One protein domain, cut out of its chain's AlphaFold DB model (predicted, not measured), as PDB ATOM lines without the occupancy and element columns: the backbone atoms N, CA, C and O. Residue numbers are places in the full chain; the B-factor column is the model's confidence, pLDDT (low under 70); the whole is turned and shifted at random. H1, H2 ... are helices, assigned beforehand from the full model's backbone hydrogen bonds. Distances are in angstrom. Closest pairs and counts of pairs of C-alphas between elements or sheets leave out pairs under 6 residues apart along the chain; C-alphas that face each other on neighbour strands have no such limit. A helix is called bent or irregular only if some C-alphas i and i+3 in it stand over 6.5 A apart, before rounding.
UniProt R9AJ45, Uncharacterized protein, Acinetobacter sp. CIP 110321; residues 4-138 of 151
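AT A GLANCE: This is residues 4 to 138 of the 151 residues of an uncharacterized protein of Acinetobacter sp. CIP 110321 (UniProt R9AJ45). Three long helices, H1, H2 and H3, lie side by side as an up-and-down bundle, each running against the one before it. The short helices H5, H6 and H7 pack on H1 or H3, on the side away from H2, and H8 and H9 pack on each other beyond H5. The printed part has 135 residues with nine named helices, H1 to H9 in chain order, and no named strand: all helix. It is compact, with a radius of gyration of the C-alphas of 15.1 A, spanning 46 by 36 by 22 A.

HOW THE PARTS SIT: H1, residues 4 to 18, is close to but not clearly touching H2, residues 25 to 40; their closest C-alphas, of Val 7 and Glu 39, are 7.2 A apart. H2 and H3, residues 47 to 70, form a hairpin, closest at C-alphas 38 and 53, 6.1 A. H3, the hub, touches H1 with residues 61 to 68 alone, closest at C-alphas 64 and 14, 7.5 A. H4, residues 72 to 75, touches H3 only at the corner. H5, residues 81 to 87, and H6, residues 90 to 93, touch H1, closest at C-alphas 82 and 17, 5.1 A, and 93 and 9, 5.0 A. H7, residues 96 to 102, touches H3 at a steep tilt of 59 degrees, closest at C-alphas 102 and 58, 5.4 A. H8, residues 111 to 117, touches H9, residues 123 to 137, closest at C-alphas 111 and 130, 5.4 A. Every O i to N i+4 pair is within hydrogen-bond range in H1, H2, H3, H5 and H8, but 9 of 11 in H9 and 1 of 3 in H7, beside 2 of 4 O i to N i+3 pairs; H4 and H6 are too short for an i+4 pair.

IN THESE COORDINATES: H1 begins at C-alpha 4 (14.046, -42.231, 12.919); H3 is 34.6 A long; H9 ends at C-alpha 137 (5.294, -43.976, 38.810). H7 is irregular, C-alphas 97 and 100 being 7.4 A apart.

THE WHOLE: The farthest C-alphas, of Asn 46 and Glu 123, are 46.8 A apart. The printed part has no cut and no long link; pLDDT is under 70 at residues 107 and 136 to 138.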
ATOM      1  N   GLU A   4      14.461 -41.000  13.594       94.06
ATOM      2  CA  GLU A   4      14.046 -42.231  12.919       94.06
ATOM      3  C   GLU A   4      13.115 -43.062  13.807       94.06
ATOM      4  O   GLU A   4      12.038 -43.479  13.374       94.06
ATOM      5  N   GLN A   5      13.475 -43.220  15.085       94.69
ATOM      6  CA  GLN A   5      12.641 -43.927  16.052       94.69
ATOM      7  C   GLN A   5      11.286 -43.234  16.253       94.69
ATOM      8  O   GLN A   5      10.261 -43.909  16.329       94.69
ATOM      9  N   MET A   6      11.252 -41.897  16.273       95.88
ATOM     10  CA  MET A   6      10.005 -41.128  16.355       95.88
ATOM     11  C   MET A   6       9.058 -41.440  15.186       95.88
ATOM     12  O   MET A   6       7.864 -41.650  15.406       95.88
ATOM     13  N   VAL A   7       9.577 -41.509  13.951       96.69
ATOM     14  CA  VAL A   7       8.778 -41.894  12.772       96.69
ATOM     15  C   VAL A   7       8.313 -43.344  12.887       96.69
ATOM     16  O   VAL A   7       7.136 -43.628  12.667       96.69
ATOM     17  N   LYS A   8       9.208 -44.266  13.266       96.88
ATOM     18  CA  LYS A   8       8.880 -45.690  13.428       96.88
ATOM     19  C   LYS A   8       7.740 -45.896  14.426       96.88
ATOM     20  O   LYS A   8       6.769 -46.578  14.110       96.88
ATOM     21  N   ASN A   9       7.827 -45.260  15.590       96.88
ATOM     22  CA  ASN A   9       6.821 -45.346  16.645       96.88
ATOM     23  C   ASN A   9       5.459 -44.805  16.193       96.88
ATOM     24  O   ASN A   9       4.433 -45.454  16.404       96.88
ATOM     25  N   MET A  10       5.452 -43.662  15.505       96.94
ATOM     26  CA  MET A  10       4.235 -43.095  14.928       96.94
ATOM     27  C   MET A  10       3.605 -44.030  13.888       96.94
ATOM     28  O   MET A  10       2.393 -44.228  13.904       96.94
ATOM     29  N   LYS A  11       4.409 -44.633  13.000       97.25
ATOM     30  CA  LYS A  11       3.919 -45.581  11.986       97.25
ATOM     31  C   LYS A  11       3.288 -46.812  12.615       97.25
ATOM     32  O   LYS A  11       2.207 -47.208  12.191       97.25
ATOM     33  N   VAL A  12       3.943 -47.387  13.625       97.12
ATOM     34  CA  VAL A  12       3.406 -48.529  14.379       97.12
ATOM     35  C   VAL A  12       2.032 -48.178  14.939       97.12
ATOM     36  O   VAL A  12       1.073 -48.895  14.672       97.12
ATOM     37  N   PHE A  13       1.913 -47.040  15.627       97.25
ATOM     38  CA  PHE A  13       0.638 -46.628  16.203       97.25
ATOM     39  C   PHE A  13      -0.443 -46.402  15.134       97.25
ATOM     40  O   PHE A  13      -1.537 -46.958  15.218       97.25
ATOM     41  N   LEU A  14      -0.120 -45.625  14.094       96.31
ATOM     42  CA  LEU A  14      -1.041 -45.296  13.008       96.31
ATOM     43  C   LEU A  14      -1.569 -46.556  12.313       96.31
ATOM     44  O   LEU A  14      -2.773 -46.676  12.091       96.31
ATOM     45  N   TYR A  15      -0.683 -47.486  11.954       95.44
ATOM     46  CA  TYR A  15      -1.050 -48.666  11.173       95.44
ATOM     47  C   TYR A  15      -1.737 -49.752  11.993       95.44
ATOM     48  O   TYR A  15      -2.545 -50.481  11.431       95.44
ATOM     49  N   GLN A  16      -1.459 -49.854  13.293       94.56
ATOM     50  CA  GLN A  16      -2.094 -50.862  14.145       94.56
ATOM     51  C   GLN A  16      -3.438 -50.401  14.707       94.56
ATOM     52  O   GLN A  16      -4.351 -51.213  14.827       94.56
ATOM     53  N   PHE A  17      -3.577 -49.117  15.051       95.00
ATOM     54  CA  PHE A  17      -4.700 -48.667  15.883       95.00
ATOM     55  C   PHE A  17      -5.624 -47.645  15.227       95.00
ATOM     56  O   PHE A  17      -6.718 -47.422  15.734       95.00
ATOM     57  N   VAL A  18      -5.223 -47.021  14.118       94.69
ATOM     58  CA  VAL A  18      -6.035 -45.971  13.478       94.69
ATOM     59  C   VAL A  18      -6.454 -46.383  12.076       94.69
ATOM     60  O   VAL A  18      -7.643 -46.434  11.773       94.69
ATOM     61  N   LEU A  19      -5.489 -46.715  11.219       93.19
ATOM     62  CA  LEU A  19      -5.731 -47.011   9.809       93.19
ATOM     63  C   LEU A  19      -6.695 -48.188   9.560       93.19
ATOM     64  O   LEU A  19      -7.504 -48.054   8.647       93.19
ATOM     65  N   PRO A  20      -6.673 -49.294  10.334       92.00
ATOM     66  CA  PRO A  20      -7.591 -50.414  10.107       92.00
ATOM     67  C   PRO A  20      -9.063 -50.087  10.385       92.00
ATOM     68  O   PRO A  20      -9.944 -50.800   9.920       92.00
ATOM     69  N   PHE A  21      -9.330 -49.038  11.169       92.31
ATOM     70  CA  PHE A  21     -10.662 -48.771  11.720       92.31
ATOM     71  C   PHE A  21     -11.241 -47.428  11.296       92.31
ATOM     72  O   PHE A  21     -12.439 -47.202  11.446       92.31
ATOM     73  N   SER A  22     -10.402 -46.521  10.801       93.44
ATOM     74  CA  SER A  22     -10.845 -45.187  10.439       93.44
ATOM     75  C   SER A  22     -11.686 -45.194   9.167       93.44
ATOM     76  O   SER A  22     -11.340 -45.807   8.159       93.44
ATOM     77  N   THR A  23     -12.798 -44.470   9.235       93.62
ATOM     78  CA  THR A  23     -13.750 -44.270   8.135       93.62
ATOM     79  C   THR A  23     -13.581 -42.905   7.464       93.62
ATOM     80  O   THR A  23     -14.143 -42.651   6.399       93.62
ATOM     81  N   GLN A  24     -12.753 -42.031   8.040       93.12
ATOM     82  CA  GLN A  24     -12.460 -40.690   7.542       93.12
ATOM     83  C   GLN A  24     -11.385 -40.704   6.438       93.12
ATOM     84  O   GLN A  24     -10.210 -40.389   6.647       93.12
ATOM     85  N   ALA A  25     -11.781 -41.096   5.224       90.75
ATOM     86  CA  ALA A  25     -10.861 -41.296   4.098       90.75
ATOM     87  C   ALA A  25     -10.028 -40.049   3.735       90.75
ATOM     88  O   ALA A  25      -8.839 -40.167   3.417       90.75
ATOM     89  N   LYS A  26     -10.624 -38.851   3.798       90.75
ATOM     90  CA  LYS A  26      -9.950 -37.586   3.467       90.75
ATOM     91  C   LYS A  26      -8.865 -37.251   4.493       90.75
ATOM     92  O   LYS A  26      -7.740 -36.898   4.133       90.75
ATOM     93  N   GLU A  27      -9.174 -37.409   5.770       91.94
ATOM     94  CA  GLU A  27      -8.264 -37.187   6.886       91.94
ATOM     95  C   GLU A  27      -7.121 -38.206   6.853       91.94
ATOM     96  O   GLU A  27      -5.956 -37.822   6.973       91.94
ATOM     97  N   LEU A  28      -7.414 -39.478   6.560       92.50
ATOM     98  CA  LEU A  28      -6.393 -40.505   6.345       92.50
ATOM     99  C   LEU A  28      -5.466 -40.181   5.166       92.50
ATOM    100  O   LEU A  28      -4.255 -40.394   5.267       92.50
ATOM    101  N   ALA A  29      -5.990 -39.661   4.053       92.81
ATOM    102  CA  ALA A  29      -5.166 -39.241   2.918       92.81
ATOM    103  C   ALA A  29      -4.213 -38.096   3.306       92.81
ATOM    104  O   ALA A  29      -3.027 -38.118   2.951       92.81
ATOM    105  N   ASN A  30      -4.696 -37.141   4.105       93.50
ATOM    106  CA  ASN A  30      -3.880 -36.055   4.645       93.50
ATOM    107  C   ASN A  30      -2.781 -36.578   5.583       93.50
ATOM    108  O   ASN A  30      -1.617 -36.203   5.427       93.50
ATOM    109  N   VAL A  31      -3.125 -37.485   6.503       94.94
ATOM    110  CA  VAL A  31      -2.177 -38.135   7.426       94.94
ATOM    111  C   VAL A  31      -1.095 -38.889   6.649       94.94
ATOM    112  O   VAL A  31       0.094 -38.669   6.876       94.94
ATOM    113  N   LYS A  32      -1.473 -39.711   5.660       94.25
ATOM    114  CA  LYS A  32      -0.524 -40.442   4.798       94.25
ATOM    115  C   LYS A  32       0.405 -39.499   4.031       94.25
ATOM    116  O   LYS A  32       1.600 -39.767   3.916       94.25
ATOM    117  N   THR A  33      -0.123 -38.390   3.516       94.75
ATOM    118  CA  THR A  33       0.670 -37.395   2.779       94.75
ATOM    119  C   THR A  33       1.695 -36.721   3.685       94.75
ATOM    120  O   THR A  33       2.870 -36.627   3.325       94.75
ATOM    121  N   ARG A  34       1.286 -36.303   4.887       94.75
ATOM    122  CA  ARG A  34       2.196 -35.707   5.872       94.75
ATOM    123  C   ARG A  34       3.235 -36.692   6.388       94.75
ATOM    124  O   ARG A  34       4.380 -36.296   6.571       94.75
ATOM    125  N   LEU A  35       2.872 -37.961   6.569       96.69
ATOM    126  CA  LEU A  35       3.824 -39.006   6.941       96.69
ATOM    127  C   LEU A  35       4.930 -39.134   5.886       96.69
ATOM    128  O   LEU A  35       6.106 -39.067   6.230       96.69
ATOM    129  N   LYS A  36       4.565 -39.182   4.597       95.62
ATOM    130  CA  LYS A  36       5.545 -39.187   3.496       95.62
ATOM    131  C   LYS A  36       6.422 -37.933   3.478       95.62
ATOM    132  O   LYS A  36       7.588 -38.011   3.109       95.62
ATOM    133  N   GLN A  37       5.875 -36.764   3.826       95.38
ATOM    134  CA  GLN A  37       6.666 -35.531   3.947       95.38
ATOM    135  C   GLN A  37       7.669 -35.631   5.098       95.38
ATOM    136  O   GLN A  37       8.836 -35.308   4.905       95.38
ATOM    137  N   LEU A  38       7.232 -36.116   6.261       96.19
ATOM    138  CA  LEU A  38       8.075 -36.295   7.438       96.19
ATOM    139  C   LEU A  38       9.235 -37.265   7.162       96.19
ATOM    140  O   LEU A  38      10.378 -36.949   7.475       96.19
ATOM    141  N   GLU A  39       8.954 -38.402   6.516       94.75
ATOM    142  CA  GLU A  39       9.942 -39.432   6.147       94.75
ATOM    143  C   GLU A  39      11.027 -38.922   5.185       94.75
ATOM    144  O   GLU A  39      12.152 -39.422   5.187       94.75
ATOM    145  N   LYS A  40      10.713 -37.919   4.357       95.31
ATOM    146  CA  LYS A  40      11.680 -37.315   3.427       95.31
ATOM    147  C   LYS A  40      12.672 -36.388   4.123       95.31
ATOM    148  O   LYS A  40      13.732 -36.101   3.564       95.31
ATOM    149  N   ILE A  41      12.348 -35.899   5.317       94.44
ATOM    150  CA  ILE A  41      13.233 -35.006   6.053       94.44
ATOM    151  C   ILE A  41      14.325 -35.854   6.691       94.44
ATOM    152  O   ILE A  41      14.053 -36.757   7.474       94.44
ATOM    153  N   ARG A  42      15.578 -35.531   6.370       92.50
ATOM    154  CA  ARG A  42      16.770 -36.115   6.993       92.50
ATOM    155  C   ARG A  42      17.415 -35.050   7.880       92.50
ATOM    156  O   ARG A  42      18.184 -34.240   7.355       92.50
ATOM    157  N   PRO A  43      17.068 -34.977   9.182       92.44
ATOM    158  CA  PRO A  43      17.447 -33.843  10.017       92.44
ATOM    159  C   PRO A  43      18.946 -33.802  10.311       92.44
ATOM    160  O   PRO A  43      19.547 -32.733  10.229       92.44
ATOM    161  N   GLY A  44      19.558 -34.954  10.619       90.00
ATOM    162  CA  GLY A  44      20.960 -35.029  11.041       90.00
ATOM    163  C   GLY A  44      21.280 -33.961  12.092       90.00
ATOM    164  O   GLY A  44      20.483 -33.719  13.000       90.00
ATOM    165  N   ASN A  45      22.387 -33.245  11.902       91.38
ATOM    166  CA  ASN A  45      22.785 -32.111  12.746       91.38
ATOM    167  C   ASN A  45      22.265 -30.745  12.241       91.38
ATOM    168  O   ASN A  45      22.598 -29.705  12.805       91.38
ATOM    169  N   ASN A  46      21.452 -30.710  11.179       96.56
ATOM    170  CA  ASN A  46      20.976 -29.462  10.584       96.56
ATOM    171  C   ASN A  46      19.764 -28.904  11.353       96.56
ATOM    172  O   ASN A  46      18.655 -29.430  11.249       96.56
ATOM    173  N   LYS A  47      19.959 -27.795  12.082       95.94
ATOM    174  CA  LYS A  47      18.922 -27.172  12.929       95.94
ATOM    175  C   LYS A  47      17.636 -26.808  12.175       95.94
ATOM    176  O   LYS A  47      16.553 -27.047  12.700       95.94
ATOM    177  N   ALA A  48      17.733 -26.275  10.955       96.88
ATOM    178  CA  ALA A  48      16.554 -25.922  10.161       96.88
ATOM    179  C   ALA A  48      15.723 -27.170   9.820       96.88
ATOM    180  O   ALA A  48      14.534 -27.220  10.125       96.88
ATOM    181  N   LYS A  49      16.372 -28.234   9.326       96.75
ATOM    182  CA  LYS A  49      15.697 -29.510   9.034       96.75
ATOM    183  C   LYS A  49      15.117 -30.171  10.288       96.75
ATOM    184  O   LYS A  49      14.059 -30.788  10.217       96.75
ATOM    185  N   GLN A  50      15.784 -30.051  11.437       96.75
ATOM    186  CA  GLN A  50      15.239 -30.531  12.713       96.75
ATOM    187  C   GLN A  50      13.966 -29.776  13.108       96.75
ATOM    188  O   GLN A  50      13.016 -30.398  13.580       96.75
ATOM    189  N   ASN A  51      13.924 -28.458  12.910       96.25
ATOM    190  CA  ASN A  51      12.738 -27.652  13.196       96.25
ATOM    191  C   ASN A  51      11.582 -27.990  12.246       96.25
ATOM    192  O   ASN A  51      10.456 -28.180  12.707       96.25
ATOM    193  N   ASP A  52      11.862 -28.158  10.952       96.94
ATOM    194  CA  ASP A  52      10.861 -28.588   9.969       96.94
ATOM    195  C   ASP A  52      10.293 -29.969  10.303       96.94
ATOM    196  O   ASP A  52       9.073 -30.166  10.285       96.94
ATOM    197  N   PHE A  53      11.165 -30.910  10.686       97.56
ATOM    198  CA  PHE A  53      10.750 -32.229  11.151       97.56
ATOM    199  C   PHE A  53       9.797 -32.116  12.341       97.56
ATOM    200  O   PHE A  53       8.702 -32.668  12.296       97.56
ATOM    201  N   LYS A  54      10.186 -31.383  13.395       96.56
ATOM    202  CA  LYS A  54       9.371 -31.224  14.612       96.56
ATOM    203  C   LYS A  54       7.998 -30.642  14.287       96.56
ATOM    204  O   LYS A  54       6.986 -31.197  14.702       96.56
ATOM    205  N   LYS A  55       7.956 -29.593  13.464       96.12
ATOM    206  CA  LYS A  55       6.712 -28.938  13.042       96.12
ATOM    207  C   LYS A  55       5.764 -29.903  12.328       96.12
ATOM    208  O   LYS A  55       4.557 -29.865  12.562       96.12
ATOM    209  N   ILE A  56       6.282 -30.754  11.441       96.75
ATOM    210  CA  ILE A  56       5.457 -31.739  10.726       96.75
ATOM    211  C   ILE A  56       5.064 -32.894  11.652       96.75
ATOM    212  O   ILE A  56       3.911 -33.315  11.614       96.75
ATOM    213  N   TYR A  57       5.976 -33.358  12.508       97.62
ATOM    214  CA  TYR A  57       5.732 -34.414  13.492       97.62
ATOM    215  C   TYR A  57       4.589 -34.051  14.446       97.62
ATOM    216  O   TYR A  57       3.645 -34.826  14.586       97.62
ATOM    217  N   VAL A  58       4.636 -32.851  15.035       96.94
ATOM    218  CA  VAL A  58       3.582 -32.339  15.923       96.94
ATOM    219  C   VAL A  58       2.252 -32.275  15.179       96.94
ATOM    220  O   VAL A  58       1.272 -32.868  15.620       96.94
ATOM    221  N   LYS A  59       2.221 -31.641  13.997       96.12
ATOM    222  CA  LYS A  59       0.995 -31.542  13.186       96.12
ATOM    223  C   LYS A  59       0.394 -32.903  12.852       96.12
ATOM    224  O   LYS A  59      -0.826 -33.042  12.856       96.12
ATOM    225  N   LEU A  60       1.233 -33.886  12.536       97.38
ATOM    226  CA  LEU A  60       0.786 -35.228  12.195       97.38
ATOM    227  C   LEU A  60       0.186 -35.943  13.409       97.38
ATOM    228  O   LEU A  60      -0.892 -36.523  13.294       97.38
ATOM    229  N   TRP A  61       0.809 -35.826  14.583       97.88
ATOM    230  CA  TRP A  61       0.214 -36.324  15.822       97.88
ATOM    231  C   TRP A  61      -1.101 -35.632  16.168       97.88
ATOM    232  O   TRP A  61      -2.055 -36.329  16.491       97.88
ATOM    233  N   CYS A  62      -1.210 -34.308  16.034       95.88
ATOM    234  CA  CYS A  62      -2.478 -33.613  16.275       95.88
ATOM    235  C   CYS A  62      -3.601 -34.142  15.365       95.88
ATOM    236  O   CYS A  62      -4.728 -34.308  15.820       95.88
ATOM    237  N   GLN A  63      -3.304 -34.467  14.102       95.69
ATOM    238  CA  GLN A  63      -4.285 -35.081  13.199       95.69
ATOM    239  C   GLN A  63      -4.669 -36.505  13.622       95.69
ATOM    240  O   GLN A  63      -5.839 -36.869  13.551       95.69
ATOM    241  N   ILE A  64      -3.705 -37.304  14.091       96.88
ATOM    242  CA  ILE A  64      -3.976 -38.636  14.649       96.88
ATOM    243  C   ILE A  64      -4.856 -38.528  15.902       96.88
ATOM    244  O   ILE A  64      -5.829 -39.268  16.030       96.88
ATOM    245  N   LEU A  65      -4.554 -37.592  16.808       96.19
ATOM    246  CA  LEU A  65      -5.368 -37.330  17.997       96.19
ATOM    247  C   LEU A  65      -6.791 -36.907  17.623       96.19
ATOM    248  O   LEU A  65      -7.742 -37.335  18.272       96.19
ATOM    249  N   GLU A  66      -6.953 -36.117  16.563       94.62
ATOM    250  CA  GLU A  66      -8.277 -35.716  16.097       94.62
ATOM    251  C   GLU A  66      -9.084 -36.895  15.540       94.62
ATOM    252  O   GLU A  66     -10.274 -37.003  15.830       94.62
ATOM    253  N   LEU A  67      -8.447 -37.837  14.835       95.62
ATOM    254  CA  LEU A  67      -9.092 -39.093  14.431       95.62
ATOM    255  C   LEU A  67      -9.517 -39.924  15.648       95.62
ATOM    256  O   LEU A  67     -10.640 -40.416  15.694       95.62
ATOM    257  N   LEU A  68      -8.659 -40.028  16.667       94.94
ATOM    258  CA  LEU A  68      -8.986 -40.726  17.917       94.94
ATOM    259  C   LEU A  68     -10.156 -40.077  18.679       94.94
ATOM    260  O   LEU A  68     -10.819 -40.756  19.463       94.94
ATOM    261  N   LYS A  69     -10.411 -38.781  18.480       92.69
ATOM    262  CA  LYS A  69     -11.520 -38.059  19.118       92.69
ATOM    263  C   LYS A  69     -12.812 -38.122  18.301       92.69
ATOM    264  O   LYS A  69     -13.878 -38.357  18.869       92.69
ATOM    265  N   SER A  70     -12.719 -37.884  16.994       91.62
ATOM    266  CA  SER A  70     -13.869 -37.593  16.128       91.62
ATOM    267  C   SER A  70     -14.353 -38.786  15.301       91.62
ATOM    268  O   SER A  70     -15.544 -38.869  14.996       91.62
ATOM    269  N   ASP A  71     -13.478 -39.734  14.947       93.69
ATOM    270  CA  ASP A  71     -13.868 -40.902  14.157       93.69
ATOM    271  C   ASP A  71     -14.495 -41.958  15.070       93.69
ATOM    272  O   ASP A  71     -13.814 -42.655  15.827       93.69
ATOM    273  N   ARG A  72     -15.825 -42.078  15.006       90.94
ATOM    274  CA  ARG A  72     -16.590 -42.999  15.854       90.94
ATOM    275  C   ARG A  72     -16.127 -44.444  15.698       90.94
ATOM    276  O   ARG A  72     -16.115 -45.160  16.694       90.94
ATOM    277  N   SER A  73     -15.731 -44.858  14.496       92.12
ATOM    278  CA  SER A  73     -15.293 -46.229  14.222       92.12
ATOM    279  C   SER A  73     -13.953 -46.535  14.879       92.12
ATOM    280  O   SER A  73     -13.771 -47.630  15.401       92.12
ATOM    281  N   VAL A  74     -13.049 -45.550  14.951       91.25
ATOM    282  CA  VAL A  74     -11.793 -45.657  15.711       91.25
ATOM    283  C   VAL A  74     -12.068 -45.601  17.212       91.25
ATOM    284  O   VAL A  74     -11.529 -46.396  17.976       91.25
ATOM    285  N   ARG A  75     -12.931 -44.678  17.654       90.31
ATOM    286  CA  ARG A  75     -13.231 -44.449  19.075       90.31
ATOM    287  C   ARG A  75     -13.977 -45.595  19.740       90.31
ATOM    288  O   ARG A  75     -13.634 -45.982  20.851       90.31
ATOM    289  N   ALA A  76     -14.979 -46.147  19.072       83.56
ATOM    290  CA  ALA A  76     -15.755 -47.266  19.591       83.56
ATOM    291  C   ALA A  76     -15.042 -48.617  19.411       83.56
ATOM    292  O   ALA A  76     -15.494 -49.615  19.973       83.56
ATOM    293  N   ASN A  77     -13.938 -48.661  18.653       78.88
ATOM    294  CA  ASN A  77     -13.237 -49.904  18.365       78.88
ATOM    295  C   ASN A  77     -12.790 -50.610  19.650       78.88
ATOM    296  O   ASN A  77     -12.030 -50.046  20.444       78.88
ATOM    297  N   VAL A  78     -13.288 -51.839  19.835       77.44
ATOM    298  CA  VAL A  78     -12.964 -52.740  20.954       77.44
ATOM    299  C   VAL A  78     -12.945 -51.982  22.293       77.44
ATOM    300  O   VAL A  78     -12.039 -52.132  23.100       77.44
ATOM    301  N   ASN A  79     -13.942 -51.125  22.540       81.81
ATOM    302  CA  ASN A  79     -14.038 -50.307  23.756       81.81
ATOM    303  C   ASN A  79     -12.830 -49.373  23.988       81.81
ATOM    304  O   ASN A  79     -12.169 -49.455  25.021       81.81
ATOM    305  N   TYR A  80     -12.578 -48.434  23.069       89.62
ATOM    306  CA  TYR A  80     -11.525 -47.408  23.193       89.62
ATOM    307  C   TYR A  80     -10.089 -47.958  23.213       89.62
ATOM    308  O   TYR A  80      -9.184 -47.328  23.771       89.62
ATOM    309  N   VAL A  81      -9.847 -49.132  22.617       91.31
ATOM    310  CA  VAL A  81      -8.502 -49.733  22.574       91.31
ATOM    311  C   VAL A  81      -7.453 -48.792  21.969       91.31
ATOM    312  O   VAL A  81      -6.392 -48.663  22.583       91.31
ATOM    313  N   PRO A  82      -7.698 -48.079  20.852       94.44
ATOM    314  CA  PRO A  82      -6.714 -47.143  20.303       94.44
ATOM    315  C   PRO A  82      -6.295 -46.041  21.291       94.44
ATOM    316  O   PRO A  82      -5.107 -45.752  21.442       94.44
ATOM    317  N   GLN A  83      -7.258 -45.460  22.014       94.31
ATOM    318  CA  GLN A  83      -7.019 -44.427  23.025       94.31
ATOM    319  C   GLN A  83      -6.270 -45.013  24.219       94.31
ATOM    320  O   GLN A  83      -5.279 -44.434  24.657       94.31
ATOM    321  N   LEU A  84      -6.694 -46.178  24.716       92.94
ATOM    322  CA  LEU A  84      -6.022 -46.873  25.813       92.94
ATOM    323  C   LEU A  84      -4.567 -47.197  25.480       92.94
ATOM    324  O   LEU A  84      -3.686 -46.952  26.301       92.94
ATOM    325  N   GLN A  85      -4.303 -47.710  24.277       93.62
ATOM    326  CA  GLN A  85      -2.950 -48.038  23.838       93.62
ATOM    327  C   GLN A  85      -2.059 -46.803  23.806       93.62
ATOM    328  O   GLN A  85      -0.923 -46.877  24.279       93.62
ATOM    329  N   LEU A  86      -2.576 -45.671  23.316       94.62
ATOM    330  CA  LEU A  86      -1.844 -44.411  23.345       94.62
ATOM    331  C   LEU A  86      -1.603 -43.944  24.781       94.62
ATOM    332  O   LEU A  86      -0.460 -43.736  25.158       94.62
ATOM    333  N   ILE A  87      -2.658 -43.820  25.589       92.50
ATOM    334  CA  ILE A  87      -2.609 -43.285  26.957       92.50
ATOM    335  C   ILE A  87      -1.683 -44.117  27.851       92.50
ATOM    336  O   ILE A  87      -0.776 -43.585  28.493       92.50
ATOM    337  N   CYS A  88      -1.854 -45.438  27.855       90.31
ATOM    338  CA  CYS A  88      -1.039 -46.331  28.668       90.31
ATOM    339  C   CYS A  88       0.392 -46.467  28.129       90.31
ATOM    340  O   CYS A  88       1.221 -47.047  28.815       90.31
ATOM    341  N   ASN A  89       0.748 -45.913  26.963       92.19
ATOM    342  CA  ASN A  89       2.100 -46.013  26.398       92.19
ATOM    343  C   ASN A  89       2.563 -44.720  25.699       92.19
ATOM    344  O   ASN A  89       3.299 -44.798  24.718       92.19
ATOM    345  N   VAL A  90       2.163 -43.535  26.185       91.81
ATOM    346  CA  VAL A  90       2.458 -42.254  25.503       91.81
ATOM    347  C   VAL A  90       3.945 -42.111  25.197       91.81
ATOM    348  O   VAL A  90       4.297 -41.862  24.053       91.81
ATOM    349  N   GLU A  91       4.814 -42.373  26.171       89.88
ATOM    350  CA  GLU A  91       6.276 -42.259  26.033       89.88
ATOM    351  C   GLU A  91       6.886 -43.254  25.035       89.88
ATOM    352  O   GLU A  91       7.946 -43.003  24.466       89.88
ATOM    353  N   LYS A  92       6.205 -44.379  24.772       92.44
ATOM    354  CA  LYS A  92       6.614 -45.330  23.732       92.44
ATOM    355  C   LYS A  92       6.351 -44.765  22.340       92.44
ATOM    356  O   LYS A  92       7.081 -45.089  21.408       92.44
ATOM    357  N   TYR A  93       5.301 -43.963  22.175       95.31
ATOM    358  CA  TYR A  93       4.861 -43.493  20.863       95.31
ATOM    359  C   TYR A  93       5.302 -42.060  20.546       95.31
ATOM    360  O   TYR A  93       5.703 -41.770  19.415       95.31
ATOM    361  N   ILE A  94       5.245 -41.180  21.540       95.06
ATOM    362  CA  ILE A  94       5.463 -39.741  21.431       95.06
ATOM    363  C   ILE A  94       6.715 -39.366  22.222       95.06
ATOM    364  O   ILE A  94       6.851 -39.718  23.391       95.06
ATOM    365  N   ASP A  95       7.626 -38.630  21.582       92.94
ATOM    366  CA  ASP A  95       8.806 -38.084  22.259       92.94
ATOM    367  C   ASP A  95       8.373 -37.102  23.356       92.94
ATOM    368  O   ASP A  95       7.620 -36.158  23.091       92.94
ATOM    369  N   SER A  96       8.869 -37.309  24.578       90.19
ATOM    370  CA  SER A  96       8.454 -36.556  25.767       90.19
ATOM    371  C   SER A  96       8.629 -35.043  25.622       90.19
ATOM    372  O   SER A  96       7.838 -34.280  26.173       90.19
ATOM    373  N   LYS A  97       9.599 -34.586  24.815       91.44
ATOM    374  CA  LYS A  97       9.838 -33.154  24.569       91.44
ATOM    375  C   LYS A  97       8.748 -32.495  23.725       91.44
ATOM    376  O   LYS A  97       8.692 -31.271  23.681       91.44
ATOM    377  N   MET A  98       7.924 -33.286  23.040       92.69
ATOM    378  CA  MET A  98       6.867 -32.816  22.139       92.69
ATOM    379  C   MET A  98       5.463 -33.087  22.688       92.69
ATOM    380  O   MET A  98       4.494 -32.561  22.144       92.69
ATOM    381  N   THR A  99       5.326 -33.884  23.754       92.06
ATOM    382  CA  THR A  99       4.027 -34.293  24.313       92.06
ATOM    383  C   THR A  99       3.134 -33.099  24.648       92.06
ATOM    384  O   THR A  99       1.986 -33.056  24.207       92.06
ATOM    385  N   SER A 100       3.653 -32.098  25.364       91.00
ATOM    386  CA  SER A 100       2.865 -30.919  25.758       91.00
ATOM    387  C   SER A 100       2.367 -30.113  24.557       91.00
ATOM    388  O   SER A 100       1.226 -29.654  24.554       91.00
ATOM    389  N   GLU A 101       3.195 -29.983  23.515       94.12
ATOM    390  CA  GLU A 101       2.825 -29.293  22.275       94.12
ATOM    391  C   GLU A 101       1.756 -30.081  21.502       94.12
ATOM    392  O   GLU A 101       0.750 -29.517  21.081       94.12
ATOM    393  N   ILE A 102       1.926 -31.400  21.385       95.50
ATOM    394  CA  ILE A 102       1.012 -32.297  20.664       95.50
ATOM    395  C   ILE A 102      -0.386 -32.321  21.289       95.50
ATOM    396  O   ILE A 102      -1.384 -32.262  20.568       95.50
ATOM    397  N   PHE A 103      -0.464 -32.391  22.617       93.81
ATOM    398  CA  PHE A 103      -1.734 -32.379  23.348       93.81
ATOM    399  C   PHE A 103      -2.242 -30.965  23.652       93.81
ATOM    400  O   PHE A 103      -3.290 -30.821  24.282       93.81
ATOM    401  N   ASN A 104      -1.521 -29.932  23.201       89.88
ATOM    402  CA  ASN A 104      -1.827 -28.524  23.431       89.88
ATOM    403  C   ASN A 104      -2.157 -28.223  24.905       89.88
ATOM    404  O   ASN A 104      -3.177 -27.612  25.230       89.88
ATOM    405  N   THR A 105      -1.305 -28.694  25.814       84.00
ATOM    406  CA  THR A 105      -1.501 -28.523  27.255       84.00
ATOM    407  C   THR A 105      -0.302 -27.845  27.893       84.00
ATOM    408  O   THR A 105       0.849 -28.199  27.652       84.00
ATOM    409  N   ARG A 106      -0.590 -26.849  28.734       74.88
ATOM    410  CA  ARG A 106       0.376 -26.262  29.676       74.88
ATOM    411  C   ARG A 106       0.279 -26.897  31.064       74.88
ATOM    412  O   ARG A 106       1.054 -26.547  31.945       74.88
ATOM    413  N   ARG A 107      -0.722 -27.758  31.271       69.50
ATOM    414  CA  ARG A 107      -0.977 -28.440  32.539       69.50
ATOM    415  C   ARG A 107      -0.150 -29.710  32.617       69.50
ATOM    416  O   ARG A 107       0.252 -30.263  31.594       69.50
ATOM    417  N   GLU A 108       0.031 -30.180  33.841       76.06
ATOM    418  CA  GLU A 108       0.611 -31.486  34.097       76.06
ATOM    419  C   GLU A 108      -0.176 -32.578  33.370       76.06
ATOM    420  O   GLU A 108      -1.412 -32.575  33.297       76.06
ATOM    421  N   PHE A 109       0.571 -33.499  32.780       81.56
ATOM    422  CA  PHE A 109       0.033 -34.533  31.926       81.56
ATOM    423  C   PHE A 109      -0.447 -35.706  32.793       81.56
ATOM    424  O   PHE A 109       0.303 -36.638  33.072       81.56
ATOM    425  N   THR A 110      -1.692 -35.618  33.269       87.25
ATOM    426  CA  THR A 110      -2.296 -36.568  34.219       87.25
ATOM    427  C   THR A 110      -3.300 -37.517  33.559       87.25
ATOM    428  O   THR A 110      -3.852 -37.234  32.490       87.25
ATOM    429  N   ALA A 111      -3.620 -38.621  34.242       89.00
ATOM    430  CA  ALA A 111      -4.714 -39.517  33.858       89.00
ATOM    431  C   ALA A 111      -6.038 -38.761  33.644       89.00
ATOM    432  O   ALA A 111      -6.732 -38.978  32.650       89.00
ATOM    433  N   GLN A 112      -6.360 -37.832  34.550       90.50
ATOM    434  CA  GLN A 112      -7.595 -37.051  34.494       90.50
ATOM    435  C   GLN A 112      -7.637 -36.129  33.271       90.50
ATOM    436  O   GLN A 112      -8.676 -36.021  32.620       90.50
ATOM    437  N   PHE A 113      -6.508 -35.500  32.924       91.94
ATOM    438  CA  PHE A 113      -6.401 -34.715  31.696       91.94
ATOM    439  C   PHE A 113      -6.729 -35.569  30.465       91.94
ATOM    440  O   PHE A 113      -7.539 -35.153  29.640       91.94
ATOM    441  N   LEU A 114      -6.167 -36.777  30.362       91.44
ATOM    442  CA  LEU A 114      -6.376 -37.667  29.214       91.44
ATOM    443  C   LEU A 114      -7.814 -38.183  29.106       91.44
ATOM    444  O   LEU A 114      -8.360 -38.252  28.004       91.44
ATOM    445  N   ILE A 115      -8.442 -38.504  30.240       92.31
ATOM    446  CA  ILE A 115      -9.853 -38.908  30.289       92.31
ATOM    447  C   ILE A 115     -10.748 -37.808  29.712       92.31
ATOM    448  O   ILE A 115     -11.622 -38.096  28.893       92.31
ATOM    449  N   LEU A 116     -10.503 -36.553  30.103       92.56
ATOM    450  CA  LEU A 116     -11.241 -35.396  29.597       92.56
ATOM    451  C   LEU A 116     -10.909 -35.105  28.129       92.56
ATOM    452  O   LEU A 116     -11.812 -34.862  27.334       92.56
ATOM    453  N   PHE A 117      -9.630 -35.175  27.755       93.12
ATOM    454  CA  PHE A 117      -9.155 -34.885  26.401       93.12
ATOM    455  C   PHE A 117      -9.822 -35.773  25.336       93.12
ATOM    456  O   PHE A 117     -10.168 -35.290  24.258       93.12
ATOM    457  N   PHE A 118     -10.028 -37.058  25.642       92.69
ATOM    458  CA  PHE A 118     -10.671 -38.020  24.739       92.69
ATOM    459  C   PHE A 118     -12.182 -38.204  24.974       92.69
ATOM    460  O   PHE A 118     -12.791 -39.055  24.321       92.69
ATOM    461  N   ASP A 119     -12.793 -37.435  25.887       91.88
ATOM    462  CA  ASP A 119     -14.200 -37.591  26.299       91.88
ATOM    463  C   ASP A 119     -14.534 -39.064  26.613       91.88
ATOM    464  O   ASP A 119     -15.449 -39.669  26.047       91.88
ATOM    465  N   LEU A 120     -13.728 -39.715  27.454       91.19
ATOM    466  CA  LEU A 120     -13.945 -41.125  27.780       91.19
ATOM    467  C   LEU A 120     -15.082 -41.242  28.788       91.19
ATOM    468  O   LEU A 120     -14.994 -40.711  29.890       91.19
ATOM    469  N   ARG A 121     -16.148 -41.956  28.421       87.94
ATOM    470  CA  ARG A 121     -17.363 -42.068  29.250       87.94
ATOM    471  C   ARG A 121     -17.500 -43.397  29.982       87.94
ATOM    472  O   ARG A 121     -18.225 -43.467  30.963       87.94
ATOM    473  N   ASN A 122     -16.810 -44.437  29.523       89.81
ATOM    474  CA  ASN A 122     -16.870 -45.752  30.151       89.81
ATOM    475  C   ASN A 122     -16.027 -45.769  31.443       89.81
ATOM    476  O   ASN A 122     -14.818 -45.537  31.399       89.81
ATOM    477  N   GLU A 123     -16.663 -46.064  32.577       91.62
ATOM    478  CA  GLU A 123     -16.028 -46.058  33.901       91.62
ATOM    479  C   GLU A 123     -14.928 -47.115  34.069       91.62
ATOM    480  O   GLU A 123     -13.913 -46.854  34.714       91.62
ATOM    481  N   GLU A 124     -15.062 -48.292  33.457       91.62
ATOM    482  CA  GLU A 124     -14.010 -49.315  33.497       91.62
ATOM    483  C   GLU A 124     -12.755 -48.850  32.755       91.62
ATOM    484  O   GLU A 124     -11.633 -49.063  33.213       91.62
ATOM    485  N   ILE A 125     -12.936 -48.165  31.624       90.81
ATOM    486  CA  ILE A 125     -11.839 -47.594  30.835       90.81
ATOM    487  C   ILE A 125     -11.151 -46.471  31.615       90.81
ATOM    488  O   ILE A 125      -9.922 -46.432  31.669       90.81
ATOM    489  N   LYS A 126     -11.921 -45.601  32.283       93.19
ATOM    490  CA  LYS A 126     -11.368 -44.565  33.171       93.19
ATOM    491  C   LYS A 126     -10.517 -45.181  34.282       93.19
ATOM    492  O   LYS A 126      -9.379 -44.758  34.475       93.19
ATOM    493  N   LYS A 127     -11.020 -46.223  34.959       92.50
ATOM    494  CA  LYS A 127     -10.271 -46.956  35.996       92.50
ATOM    495  C   LYS A 127      -8.972 -47.556  35.452       92.50
ATOM    496  O   LYS A 127      -7.930 -47.407  36.084       92.50
ATOM    497  N   LYS A 128      -9.006 -48.171  34.261       91.31
ATOM    498  CA  LYS A 128      -7.804 -48.703  33.591       91.31
ATOM    499  C   LYS A 128      -6.769 -47.613  33.317       91.31
ATOM    500  O   LYS A 128      -5.587 -47.835  33.555       91.31
ATOM    501  N   ILE A 129      -7.196 -46.435  32.864       91.12
ATOM    502  CA  ILE A 129      -6.292 -45.305  32.602       91.12
ATOM    503  C   ILE A 129      -5.633 -44.813  33.885       91.12
ATOM    504  O   ILE A 129      -4.416 -44.647  33.907       91.12
ATOM    505  N   ILE A 130      -6.417 -44.620  34.947       91.56
ATOM    506  CA  ILE A 130      -5.901 -44.200  36.255       91.56
ATOM    507  C   ILE A 130      -4.870 -45.215  36.761       91.56
ATOM    508  O   ILE A 130      -3.773 -44.834  37.156       91.56
ATOM    509  N   HIS A 131      -5.180 -46.510  36.665       89.62
ATOM    510  CA  HIS A 131      -4.263 -47.581  37.051       89.62
ATOM    511  C   HIS A 131      -2.971 -47.586  36.217       89.62
ATOM    512  O   HIS A 131      -1.882 -47.632  36.785       89.62
ATOM    513  N   CYS A 132      -3.069 -47.472  34.884       85.75
ATOM    514  CA  CYS A 132      -1.903 -47.365  33.998       85.75
ATOM    515  C   CYS A 132      -0.989 -46.194  34.382       85.75
ATOM    516  O   CYS A 132       0.226 -46.303  34.260       85.75
ATOM    517  N   TYR A 133      -1.565 -45.062  34.787       80.50
ATOM    518  CA  TYR A 133      -0.805 -43.859  35.114       80.50
ATOM    519  C   TYR A 133      -0.147 -43.945  36.493       80.50
ATOM    520  O   TYR A 133       1.036 -43.645  36.621       80.50
ATOM    521  N   ASN A 134      -0.882 -44.423  37.499       78.50
ATOM    522  CA  ASN A 134      -0.394 -44.521  38.875       78.50
ATOM    523  C   ASN A 134       0.649 -45.635  39.059       78.50
ATOM    524  O   ASN A 134       1.559 -45.497  39.864       78.50
ATOM    525  N   ASN A 135       0.565 -46.728  38.297       70.06
ATOM    526  CA  ASN A 135       1.536 -47.825  38.404       70.06
ATOM    527  C   ASN A 135       2.795 -47.616  37.559       70.06
ATOM    528  O   ASN A 135       3.773 -48.341  37.707       70.06
ATOM    529  N   LYS A 136       2.799 -46.625  36.664       62.78
ATOM    530  CA  LYS A 136       4.027 -46.218  35.976       62.78
ATOM    531  C   LYS A 136       4.968 -45.437  36.881       62.78
ATOM    532  O   LYS A 136       6.174 -45.541  36.698       62.78
ATOM    533  N   SER A 137       4.444 -44.695  37.859       50.94
ATOM    534  CA  SER A 137       5.294 -43.976  38.810       50.94
ATOM    535  C   SER A 137       5.989 -44.909  39.804       50.94
ATOM    536  O   SER A 137       7.043 -44.547  40.305       50.94
ATOM    537  N   SER A 138       5.468 -46.117  40.059       40.38
ATOM    538  CA  SER A 138       6.046 -47.042  41.050       40.38
ATOM    539  C   SER A 138       7.226 -47.885  40.548       40.38
ATOM    540  O   SER A 138       7.869 -48.551  41.351       40.38
TER     541      SER A 138